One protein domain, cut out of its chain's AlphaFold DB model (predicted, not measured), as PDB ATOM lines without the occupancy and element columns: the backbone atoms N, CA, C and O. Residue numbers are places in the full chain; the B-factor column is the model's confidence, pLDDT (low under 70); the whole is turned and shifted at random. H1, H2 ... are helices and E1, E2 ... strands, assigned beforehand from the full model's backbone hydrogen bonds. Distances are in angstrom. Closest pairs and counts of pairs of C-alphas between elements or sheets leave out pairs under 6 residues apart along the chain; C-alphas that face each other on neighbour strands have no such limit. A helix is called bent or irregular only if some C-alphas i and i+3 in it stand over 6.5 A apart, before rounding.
ATOM      1  N   VAL A 102     104.221  12.816  89.812       48.44
ATOM      2  CA  VAL A 102     103.951  14.119  90.437       48.44
ATOM      3  C   VAL A 102     103.681  15.208  89.394       48.44
ATOM      4  O   VAL A 102     102.770  16.011  89.593       48.44
ATOM      5  N   GLN A 103     104.401  15.223  88.267       49.72
ATOM      6  CA  GLN A 103     104.143  16.164  87.168       49.72
ATOM      7  C   GLN A 103     102.801  15.894  86.473       49.72
ATOM      8  O   GLN A 103     102.017  16.825  86.292       49.72
ATOM      9  N   ALA A 104     102.478  14.629  86.187       47.75
ATOM     10  CA  ALA A 104     101.186  14.260  85.602       47.75
ATOM     11  C   ALA A 104      99.995  14.549  86.545       47.75
ATOM     12  O   ALA A 104      98.915  14.930  86.093       47.75
ATOM     13  N   ALA A 105     100.184  14.413  87.863       47.12
ATOM     14  CA  ALA A 105      99.168  14.740  88.865       47.12
ATOM     15  C   ALA A 105      98.952  16.259  89.032       47.12
ATOM     16  O   ALA A 105      97.837  16.692  89.321       47.12
ATOM     17  N   MET A 106      99.994  17.074  88.830       47.88
ATOM     18  CA  MET A 106      99.919  18.541  88.907       47.88
ATOM     19  C   MET A 106      99.154  19.156  87.723       47.88
ATOM     20  O   MET A 106      98.383  20.091  87.932       47.88
ATOM     21  N   ASP A 107      99.283  18.603  86.512       46.78
ATOM     22  CA  ASP A 107      98.533  19.071  85.330       46.78
ATOM     23  C   ASP A 107      97.022  18.789  85.437       46.78
ATOM     24  O   ASP A 107      96.191  19.594  85.006       46.78
ATOM     25  N   ASN A 108      96.635  17.689  86.091       49.06
ATOM     26  CA  ASN A 108      95.230  17.379  86.381       49.06
ATOM     27  C   ASN A 108      94.669  18.202  87.551       49.06
ATOM     28  O   ASN A 108      93.478  18.508  87.574       49.06
ATOM     29  N   ALA A 109      95.521  18.663  88.473       45.81
ATOM     30  CA  ALA A 109      95.106  19.506  89.590       45.81
ATOM     31  C   ALA A 109      94.527  20.862  89.140       45.81
ATOM     32  O   ALA A 109      93.764  21.457  89.894       45.81
ATOM     33  N   VAL A 110      94.837  21.334  87.921       48.91
ATOM     34  CA  VAL A 110      94.325  22.592  87.333       48.91
ATOM     35  C   VAL A 110      92.939  22.432  86.688       48.91
ATOM     36  O   VAL A 110      92.247  23.428  86.452       48.91
ATOM     37  N   LYS A 111      92.473  21.202  86.445       48.44
ATOM     38  CA  LYS A 111      91.098  20.977  85.984       48.44
ATOM     39  C   LYS A 111      90.126  21.410  87.092       48.44
ATOM     40  O   LYS A 111      90.398  21.280  88.284       48.44
ATOM     41  N   GLY A 112      89.007  22.015  86.710       50.88
ATOM     42  CA  GLY A 112      88.052  22.580  87.659       50.88
ATOM     43  C   GLY A 112      86.617  22.401  87.201       50.88
ATOM     44  O   GLY A 112      86.332  22.356  86.003       50.88
ATOM     45  N   ILE A 113      85.705  22.308  88.164       53.56
ATOM     46  CA  ILE A 113      84.264  22.237  87.922       53.56
ATOM     47  C   ILE A 113      83.775  23.665  87.642       53.56
ATOM     48  O   ILE A 113      84.010  24.578  88.438       53.56
ATOM     49  N   ARG A 114      83.109  23.880  86.499       52.22
ATOM     50  CA  ARG A 114      82.464  25.165  86.179       52.22
ATOM     51  C   ARG A 114      81.137  25.256  86.930       52.22
ATOM     52  O   ARG A 114      80.196  24.540  86.599       52.22
ATOM     53  N   LEU A 115      81.065  26.134  87.925       50.53
ATOM     54  CA  LEU A 115      79.816  26.457  88.620       50.53
ATOM     55  C   LEU A 115      79.012  27.502  87.813       50.53
ATOM     56  O   LEU A 115      79.616  28.336  87.123       50.53
ATOM     57  N   PRO A 116      77.665  27.493  87.879       38.50
ATOM     58  CA  PRO A 116      76.841  28.505  87.220       38.50
ATOM     59  C   PRO A 116      77.141  29.883  87.832       38.50
ATOM     60  O   PRO A 116      76.899  30.106  89.014       38.50
ATOM     61  N   GLY A 117      77.735  30.780  87.035       45.88
ATOM     62  CA  GLY A 117      78.254  32.083  87.487       45.88
ATOM     63  C   GLY A 117      79.698  32.400  87.060       45.88
ATOM     64  O   GLY A 117      80.190  33.479  87.366       45.88
ATOM     65  N   GLY A 118      80.385  31.498  86.346       42.12
ATOM     66  CA  GLY A 118      81.709  31.771  85.754       42.12
ATOM     67  C   GLY A 118      82.906  31.541  86.686       42.12
ATOM     68  O   GLY A 118      84.044  31.778  86.288       42.12
ATOM     69  N   MET A 119      82.675  31.038  87.901       50.06
ATOM     70  CA  MET A 119      83.734  30.674  88.844       50.06
ATOM     71  C   MET A 119      84.269  29.266  88.533       50.06
ATOM     72  O   MET A 119      83.506  28.296  88.499       50.06
ATOM     73  N   ILE A 120      85.578  29.152  88.294       56.88
ATOM     74  CA  ILE A 120      86.272  27.874  88.072       56.88
ATOM     75  C   ILE A 120      86.740  27.361  89.436       56.88
ATOM     76  O   ILE A 120      87.663  27.924  90.021       56.88
ATOM     77  N   LEU A 121      86.102  26.306  89.953       59.22
ATOM     78  CA  LEU A 121      86.542  25.655  91.185       59.22
ATOM     79  C   LEU A 121      87.548  24.556  90.838       59.22
ATOM     80  O   LEU A 121      87.172  23.446  90.462       59.22
ATOM     81  N   THR A 122      88.828  24.896  90.926       65.56
ATOM     82  CA  THR A 122      89.956  23.994  90.677       65.56
ATOM     83  C   THR A 122      89.985  22.847  91.697       65.56
ATOM     84  O   THR A 122      89.686  23.063  92.874       65.56
ATOM     85  N   TYR A 123      90.374  21.631  91.295       60.88
ATOM     86  CA  TYR A 123      90.476  20.484  92.215       60.88
ATOM     87  C   TYR A 123      91.429  20.740  93.404       60.88
ATOM     88  O   TYR A 123      91.228  20.205  94.500       60.88
ATOM     89  N   THR A 124      92.410  21.635  93.246       67.06
ATOM     90  CA  THR A 124      93.250  22.151  94.344       67.06
ATOM     91  C   THR A 124      92.462  22.915  95.407       67.06
ATOM     92  O   THR A 124      92.725  22.762  96.596       67.06
ATOM     93  N   ALA A 125      91.468  23.714  95.015       70.25
ATOM     94  CA  ALA A 125      90.641  24.464  95.954       70.25
ATOM     95  C   ALA A 125      89.739  23.522  96.762       70.25
ATOM     96  O   ALA A 125      89.610  23.678  97.974       70.25
ATOM     97  N   VAL A 126      89.170  22.499  96.113       72.62
ATOM     98  CA  VAL A 126      88.330  21.491  96.782       72.62
ATOM     99  C   VAL A 126      89.138  20.697  97.809       72.62
ATOM    100  O   VAL A 126      88.718  20.566  98.958       72.62
ATOM    101  N   THR A 127      90.318  20.205  97.424       74.00
ATOM    102  CA  THR A 127      91.207  19.454  98.327       74.00
ATOM    103  C   THR A 127      91.758  20.325  99.457       74.00
ATOM    104  O   THR A 127      91.834  19.856 100.591       74.00
ATOM    105  N   ALA A 128      92.056  21.601  99.201       79.25
ATOM    106  CA  ALA A 128      92.476  22.545 100.236       79.25
ATOM    107  C   ALA A 128      91.363  22.829 101.255       79.25
ATOM    108  O   ALA A 128      91.624  22.831 102.457       79.25
ATOM    109  N   ILE A 129      90.122  23.028 100.802       83.75
ATOM    110  CA  ILE A 129      88.976  23.258 101.694       83.75
ATOM    111  C   ILE A 129      88.682  21.996 102.510       83.75
ATOM    112  O   ILE A 129      88.587  22.068 103.735       83.75
ATOM    113  N   ALA A 130      88.588  20.834 101.858       84.56
ATOM    114  CA  ALA A 130      88.323  19.564 102.532       84.56
ATOM    115  C   ALA A 130      89.437  19.202 103.531       84.56
ATOM    116  O   ALA A 130      89.155  18.842 104.674       84.56
ATOM    117  N   GLY A 131      90.703  19.359 103.134       84.88
ATOM    118  CA  GLY A 131      91.862  19.123 103.992       84.88
ATOM    119  C   GLY A 131      91.954  20.116 105.150       84.88
ATOM    120  O   GLY A 131      92.191  19.710 106.285       84.88
ATOM    121  N   GLY A 132      91.702  21.404 104.902       86.50
ATOM    122  CA  GLY A 132      91.692  22.443 105.933       86.50
ATOM    123  C   GLY A 132      90.613  22.211 106.990       86.50
ATOM    124  O   GLY A 132      90.897  22.277 108.188       86.50
ATOM    125  N   LEU A 133      89.397  21.857 106.562       88.88
ATOM    126  CA  LEU A 133      88.308  21.476 107.467       88.88
ATOM    127  C   LEU A 133      88.641  20.196 108.246       88.88
ATOM    128  O   LEU A 133      88.422  20.146 109.457       88.88
ATOM    129  N   GLY A 134      89.222  19.194 107.582       88.19
ATOM    130  CA  GLY A 134      89.630  17.937 108.210       88.19
ATOM    131  C   GLY A 134      90.702  18.128 109.286       88.19
ATOM    132  O   GLY A 134      90.542  17.657 110.413       88.19
ATOM    133  N   ILE A 135      91.768  18.874 108.983       86.44
ATOM    134  CA  ILE A 135      92.830  19.198 109.948       86.44
ATOM    135  C   ILE A 135      92.265  20.035 111.099       86.44
ATOM    136  O   ILE A 135      92.617  19.790 112.254       86.44
ATOM    137  N   GLY A 136      91.370  20.987 110.812       86.44
ATOM    138  CA  GLY A 136      90.688  21.780 111.834       86.44
ATOM    139  C   GLY A 136      89.910  20.907 112.818       86.44
ATOM    140  O   GLY A 136      90.111  21.020 114.026       86.44
ATOM    141  N   TYR A 137      89.093  19.983 112.306       87.44
ATOM    142  CA  TYR A 137      88.320  19.046 113.125       87.44
ATOM    143  C   TYR A 137      89.211  18.103 113.945       87.44
ATOM    144  O   TYR A 137      89.032  17.964 115.153       87.44
ATOM    145  N   LEU A 138      90.227  17.492 113.332       85.19
ATOM    146  CA  LEU A 138      91.141  16.605 114.060       85.19
ATOM    147  C   LEU A 138      91.937  17.354 115.138       85.19
ATOM    148  O   LEU A 138      92.204  16.804 116.207       85.19
ATOM    149  N   SER A 139      92.269  18.625 114.901       83.56
ATOM    150  CA  SER A 139      93.017  19.428 115.869       83.56
ATOM    151  C   SER A 139      92.177  19.856 117.078       83.56
ATOM    152  O   SER A 139      92.724  20.012 118.173       83.56
ATOM    153  N   THR A 140      90.857  20.031 116.925       82.75
ATOM    154  CA  THR A 140      89.972  20.284 118.076       82.75
ATOM    155  C   THR A 140      89.803  19.026 118.925       82.75
ATOM    156  O   THR A 140      89.873  19.121 120.149       82.75
ATOM    157  N   VAL A 141      89.698  17.846 118.300       84.75
ATOM    158  CA  VAL A 141      89.653  16.549 119.004       84.75
ATOM    159  C   VAL A 141      90.963  16.269 119.752       84.75
ATOM    160  O   VAL A 141      90.948  15.821 120.897       84.75
ATOM    161  N   ALA A 142      92.108  16.598 119.149       81.75
ATOM    162  CA  ALA A 142      93.431  16.409 119.744       81.75
ATOM    163  C   ALA A 142      93.785  17.409 120.869       81.75
ATOM    164  O   ALA A 142      94.887  17.347 121.422       81.75
ATOM    165  N   ASN A 143      92.880  18.335 121.219       76.19
ATOM    166  CA  ASN A 143      93.076  19.351 122.261       76.19
ATOM    167  C   ASN A 143      94.364  20.189 122.096       76.19
ATOM    168  O   ASN A 143      94.993  20.603 123.077       76.19
ATOM    169  N   GLY A 144      94.777  20.479 120.859       76.62
ATOM    170  CA  GLY A 144      95.952  21.312 120.619       76.62
ATOM    171  C   GLY A 144      96.304  21.500 119.149       76.62
ATOM    172  O   GLY A 144      95.915  20.721 118.289       76.62
ATOM    173  N   CYS A 145      97.086  22.544 118.868       84.56
ATOM    174  CA  CYS A 145      97.725  22.719 117.568       84.56
ATOM    175  C   CYS A 145      99.012  21.878 117.482       84.56
ATOM    176  O   CYS A 145      99.637  21.616 118.518       84.56
ATOM    177  N   PRO A 146      99.464  21.504 116.271       81.62
ATOM    178  CA  PRO A 146     100.693  20.730 116.103       81.62
ATOM    179  C   PRO A 146     101.885  21.403 116.792       81.62
ATOM    180  O   PRO A 146     102.631  20.737 117.504       81.62
ATOM    181  N   LEU A 147     102.019  22.729 116.691       85.12
ATOM    182  CA  LEU A 147     103.116  23.477 117.315       85.12
ATOM    183  C   LEU A 147     103.155  23.319 118.849       85.12
ATOM    184  O   LEU A 147     104.217  23.091 119.427       85.12
ATOM    185  N   ARG A 148     101.998  23.369 119.519       86.88
ATOM    186  CA  ARG A 148     101.907  23.184 120.977       86.88
ATOM    187  C   ARG A 148     102.301  21.769 121.389       86.88
ATOM    188  O   ARG A 148     102.935  21.603 122.428       86.88
ATOM    189  N   GLN A 149     101.954  20.762 120.589       88.88
ATOM    190  CA  GLN A 149     102.321  19.373 120.872       88.88
ATOM    191  C   GLN A 149     103.835  19.147 120.737       88.88
ATOM    192  O   GLN A 149     104.405  18.436 121.558       88.88
ATOM    193  N   HIS A 150     104.517  19.830 119.806       88.44
ATOM    194  CA  HIS A 150     105.990  19.824 119.718       88.44
ATOM    195  C   HIS A 150     106.644  20.407 120.970       88.44
ATOM    196  O   HIS A 150     107.554  19.804 121.538       88.44
ATOM    197  N   VAL A 151     106.135  21.541 121.454       88.62
ATOM    198  CA  VAL A 151     106.626  22.172 122.686       88.62
ATOM    199  C   VAL A 151     106.373  21.287 123.915       88.62
ATOM    200  O   VAL A 151     107.267  21.108 124.737       88.62
ATOM    201  N   MET A 152     105.181  20.693 124.033       87.38
ATOM    202  CA  MET A 152     104.819  19.800 125.145       87.38
ATOM    203  C   MET A 152     105.598  18.479 125.124       87.38
ATOM    204  O   MET A 152     105.902  17.909 126.171       87.38
ATOM    205  N   ALA A 153     105.931  17.972 123.939       90.50
ATOM    206  CA  ALA A 153     106.799  16.813 123.807       90.50
ATOM    207  C   ALA A 153     108.236  17.140 124.233       90.50
ATOM    208  O   ALA A 153     108.849  16.331 124.930       90.50
ATOM    209  N   ALA A 154     108.734  18.334 123.892       86.56
ATOM    210  CA  ALA A 154     110.045  18.813 124.329       86.56
ATOM    211  C   ALA A 154     110.125  19.033 125.852       86.56
ATOM    212  O   ALA A 154     111.182  18.823 126.437       86.56
ATOM    213  N   SER A 155     109.015  19.385 126.514       86.56
ATOM    214  CA  SER A 155     108.953  19.493 127.981       86.56
ATOM    215  C   SER A 155     108.770  18.151 128.710       86.56
ATOM    216  O   SER A 155     108.730  18.127 129.937       86.56
ATOM    217  N   GLY A 156     108.677  17.030 127.983       90.56
ATOM    218  CA  GLY A 156     108.637  15.679 128.556       90.56
ATOM    219  C   GLY A 156     107.242  15.064 128.719       90.56
ATOM    220  O   GLY A 156     107.112  14.005 129.340       90.56
ATOM    221  N   ASN A 157     106.185  15.659 128.155       91.94
ATOM    222  CA  ASN A 157     104.839  15.092 128.247       91.94
ATOM    223  C   ASN A 157     104.699  13.819 127.384       91.94
ATOM    224  O   ASN A 157     104.847  13.851 126.160       91.94
ATOM    225  N   LYS A 158     104.368  12.682 128.018       91.44
ATOM    226  CA  LYS A 158     104.228  11.384 127.334       91.44
ATOM    227  C   LYS A 158     103.102  11.386 126.295       91.44
ATOM    228  O   LYS A 158     103.314  10.865 125.204       91.44
ATOM    229  N   SER A 159     101.963  12.009 126.592       89.56
ATOM    230  CA  SER A 159     100.804  12.041 125.690       89.56
ATOM    231  C   SER A 159     101.092  12.843 124.420       89.56
ATOM    232  O   SER A 159     100.723  12.425 123.325       89.56
ATOM    233  N   ALA A 160     101.829  13.951 124.549       89.19
ATOM    234  CA  ALA A 160     102.234  14.776 123.409       89.19
ATOM    235  C   ALA A 160     103.200  14.033 122.470       89.19
ATOM    236  O   ALA A 160     103.090  14.143 121.249       89.19
ATOM    237  N   ARG A 161     104.113  13.223 123.027       91.69
ATOM    238  CA  ARG A 161     105.026  12.389 122.227       91.69
ATOM    239  C   ARG A 161     104.277  11.339 121.411       91.69
ATOM    240  O   ARG A 161     104.557  11.199 120.228       91.69
ATOM    241  N   VAL A 162     103.303  10.649 122.011       91.50
ATOM    242  CA  VAL A 162     102.490   9.642 121.301       91.50
ATOM    243  C   VAL A 162     101.682  10.286 120.173       91.50
ATOM    244  O   VAL A 162     101.663   9.756 119.063       91.50
ATOM    245  N   TYR A 163     101.085  11.458 120.420       89.81
ATOM    246  CA  TYR A 163     100.394  12.223 119.380       89.81
ATOM    247  C   TYR A 163     101.318  12.561 118.201       89.81
ATOM    248  O   TYR A 163     100.947  12.363 117.048       89.81
ATOM    249  N   LEU A 164     102.541  13.024 118.479       91.25
ATOM    250  CA  LEU A 164     103.512  13.353 117.435       91.25
ATOM    251  C   LEU A 164     103.973  12.143 116.639       91.25
ATOM    252  O   LEU A 164     104.057  12.226 115.417       91.25
ATOM    253  N   CYS A 165     104.226  11.015 117.304       91.69
ATOM    254  CA  CYS A 165     104.527   9.765 116.613       91.69
ATOM    255  C   CYS A 165     103.397   9.392 115.643       91.69
ATOM    256  O   CYS A 165     103.677   9.060 114.496       91.69
ATOM    257  N   GLY A 166     102.134   9.520 116.068       91.00
ATOM    258  CA  GLY A 166     100.973   9.306 115.203       91.00
ATOM    259  C   GLY A 166     100.888  10.303 114.042       91.00
ATOM    260  O   GLY A 166     100.639   9.896 112.912       91.00
ATOM    261  N   PHE A 167     101.151  11.589 114.288       89.00
ATOM    262  CA  PHE A 167     101.146  12.633 113.257       89.00
ATOM    263  C   PHE A 167     102.192  12.369 112.161       89.00
ATOM    264  O   PHE A 167     101.868  12.408 110.975       89.00
ATOM    265  N   TYR A 168     103.428  12.039 112.544       89.69
ATOM    266  CA  TYR A 168     104.491  11.728 111.585       89.69
ATOM    267  C   TYR A 168     104.279  10.386 110.883       89.69
ATOM    268  O   TYR A 168     104.484  10.300 109.675       89.69
ATOM    269  N   ALA A 169     103.818   9.357 111.600       91.62
ATOM    270  CA  ALA A 169     103.448   8.087 110.982       91.62
ATOM    271  C   ALA A 169     102.322   8.281 109.955       91.62
ATOM    272  O   ALA A 169     102.399   7.749 108.853       91.62
ATOM    273  N   GLY A 170     101.321   9.108 110.274       87.06
ATOM    274  CA  GLY A 170     100.253   9.487 109.354       87.06
ATOM    275  C   GLY A 170     100.770  10.193 108.102       87.06
ATOM    276  O   GLY A 170     100.335   9.858 107.005       87.06
ATOM    277  N   ALA A 171     101.735  11.110 108.235       84.38
ATOM    278  CA  ALA A 171     102.361  11.775 107.090       84.38
ATOM    279  C   ALA A 171     103.094  10.782 106.171       84.38
ATOM    280  O   ALA A 171     102.931  10.827 104.956       84.38
ATOM    281  N   VAL A 172     103.837   9.838 106.751       86.44
ATOM    282  CA  VAL A 172     104.520   8.773 106.002       86.44
ATOM    283  C   VAL A 172     103.504   7.874 105.288       86.44
ATOM    284  O   VAL A 172     103.599   7.675 104.079       86.44
ATOM    285  N   VAL A 173     102.490   7.376 106.000       86.81
ATOM    286  CA  VAL A 173     101.431   6.526 105.423       86.81
ATOM    287  C   VAL A 173     100.672   7.259 104.316       86.81
ATOM    288  O   VAL A 173     100.359   6.663 103.286       86.81
ATOM    289  N   TYR A 174     100.416   8.557 104.491       81.62
ATOM    290  CA  TYR A 174      99.782   9.385 103.473       81.62
ATOM    291  C   TYR A 174     100.586   9.386 102.169       81.62
ATOM    292  O   TYR A 174     100.030   9.114 101.104       81.62
ATOM    293  N   THR A 175     101.896   9.627 102.261       76.81
ATOM    294  CA  THR A 175     102.785   9.680 101.096       76.81
ATOM    295  C   THR A 175     102.906   8.329 100.398       76.81
ATOM    296  O   THR A 175     102.834   8.275  99.173       76.81
ATOM    297  N   TYR A 176     103.058   7.234 101.145       78.94
ATOM    298  CA  TYR A 176     103.283   5.917 100.542       78.94
ATOM    299  C   TYR A 176     102.004   5.231 100.046       78.94
ATOM    300  O   TYR A 176     102.066   4.461  99.090       78.94
ATOM    301  N   TRP A 177     100.852   5.476 100.678       77.31
ATOM    302  CA  TRP A 177      99.648   4.666 100.447       77.31
ATOM    303  C   TRP A 177      98.453   5.457  99.918       77.31
ATOM    304  O   TRP A 177      97.743   5.003  99.023       77.31
ATOM    305  N   LEU A 178      98.236   6.662 100.440       76.38
ATOM    306  CA  LEU A 178      97.048   7.463 100.143       76.38
ATOM    307  C   LEU A 178      97.234   8.291  98.868       76.38
ATOM    308  O   LEU A 178      96.321   8.350  98.051       76.38
ATOM    309  N   TYR A 179      98.427   8.850  98.641       70.31
ATOM    310  CA  TYR A 179      98.754   9.585  97.414       70.31
ATOM    311  C   TYR A 179      98.428   8.821  96.112       70.31
ATOM    312  O   TYR A 179      97.661   9.359  95.309       70.31
ATOM    313  N   PRO A 180      98.900   7.572  95.894       72.50
ATOM    314  CA  PRO A 180      98.611   6.838  94.656       72.50
ATOM    315  C   PRO A 180      97.133   6.450  94.499       72.50
ATOM    316  O   PRO A 180      96.682   6.139  93.397       72.50
ATOM    317  N   PHE A 181      96.374   6.427  95.596       72.31
ATOM    318  CA  PHE A 181      94.942   6.153  95.574       72.31
ATOM    319  C   PHE A 181      94.144   7.415  95.230       72.31
ATOM    320  O   PHE A 181      93.274   7.389  94.361       72.31
ATOM    321  N   VAL A 182      94.485   8.543  95.858       69.12
ATOM    322  CA  VAL A 182      93.848   9.844  95.613       69.12
ATOM    323  C   VAL A 182      94.094  10.311  94.180       69.12
ATOM    324  O   VAL A 182      93.168  10.813  93.546       69.12
ATOM    325  N   SER A 183      95.290  10.082  93.627       63.47
ATOM    326  CA  SER A 183      95.615  10.454  92.242       63.47
ATOM    327  C   SER A 183      94.841   9.656  91.187       63.47
ATOM    328  O   SER A 183      94.780  10.076  90.039       63.47
ATOM    329  N   LYS A 184      94.262   8.502  91.548       69.81
ATOM    330  CA  LYS A 184      93.350   7.738  90.678       69.81
ATOM    331  C   LYS A 184      91.893   8.174  90.828       69.81
ATOM    332  O   LYS A 184      91.090   7.909  89.939       69.81
ATOM    333  N   LEU A 185      91.549   8.786  91.961       66.94
ATOM    334  CA  LEU A 185      90.189   9.202  92.301       66.94
ATOM    335  C   LEU A 185      89.868  10.626  91.813       66.94
ATOM    336  O   LEU A 185      88.710  10.919  91.529       66.94
ATOM    337  N   LEU A 186      90.874  11.503  91.709       60.00
ATOM    338  CA  LEU A 186      90.752  12.833  91.101       60.00
ATOM    339  C   LEU A 186      91.203  12.790  89.621       60.00
ATOM    340  O   LEU A 186      92.355  12.430  89.379       60.00
ATOM    341  N   PRO A 187      90.332  13.127  88.645       54.00
ATOM    342  CA  PRO A 187      90.647  13.111  87.205       54.00
ATOM    343  C   PRO A 187      91.465  14.316  86.701       54.00
ATOM    344  O   PRO A 187      91.503  15.355  87.396       54.00
TER     345      PRO A 187
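What this domain is: This is residues 102 to 187 of the 187 residues of the protein "Transporter component" of Thermosinus carboxydivorans Nor1 (UniProt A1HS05). The model is a long, open frame: the chain runs out along helix H2, turns through short helix H3 and folds back along the longer H4, with a gap between H2 and H4. At the other end short H1 lies near both long helices, and a small hairpin of E1 and E2 lies beyond it. The printed part has 86 residues, with elements in the order H1, E1, E2, H2, H3, H4, and is mostly helix; its two-stranded sheet, order E1 - E2, is antiparallel. The whole is loose, with a radius of gyration of the C-alphas of 17.0 A, and only just flat, spanning 52 by 29 by 16 A.

Where its parts are: H1, residues 102 to 109, begins with C-alpha 102 at (103.951, 14.119, 90.437). E1, residues 112 to 114, and E2, residues 120 to 122, follow. H2, residues 123 to 141, is 27.1 A long; H3, residues 146 to 154, is 12.6 A. H4, residues 158 to 185, is 37.8 A and ends with C-alpha 185 at (90.189, 9.202, 92.301). It has a kink of 49 degrees near residue 178 and is only just irregular: C-alphas 176 and 179 are 6.6 A apart.

How they stand to each other: H1 is close to H2 but not clearly touching, with closest C-alphas Ala 109 and Tyr 123 at 5.4 A. The hairpin of E1 and E2 has N 113 and O 121 within hydrogen-bond range at 3.0 A. H2 and H4 are apart. H3 touches residues 159 to 164 of H4 alone, closest C-alphas Ala 153 and Ala 160 at 5.0 A; this helical hairpin has a steep tilt of 39 degrees, opposite ways. Every O i to N i+4 pair is within hydrogen-bond range in H2 and H3, against 3 of 4 in H1 and 20 of 24 in H4.

The domain as a whole: The two C-alphas farthest apart, of Pro 116 and Gly 156, are 53.7 A apart. The printed part has no cut, and the five links are tight. Residues 102 to 124 and 182 to 187 are under pLDDT 70.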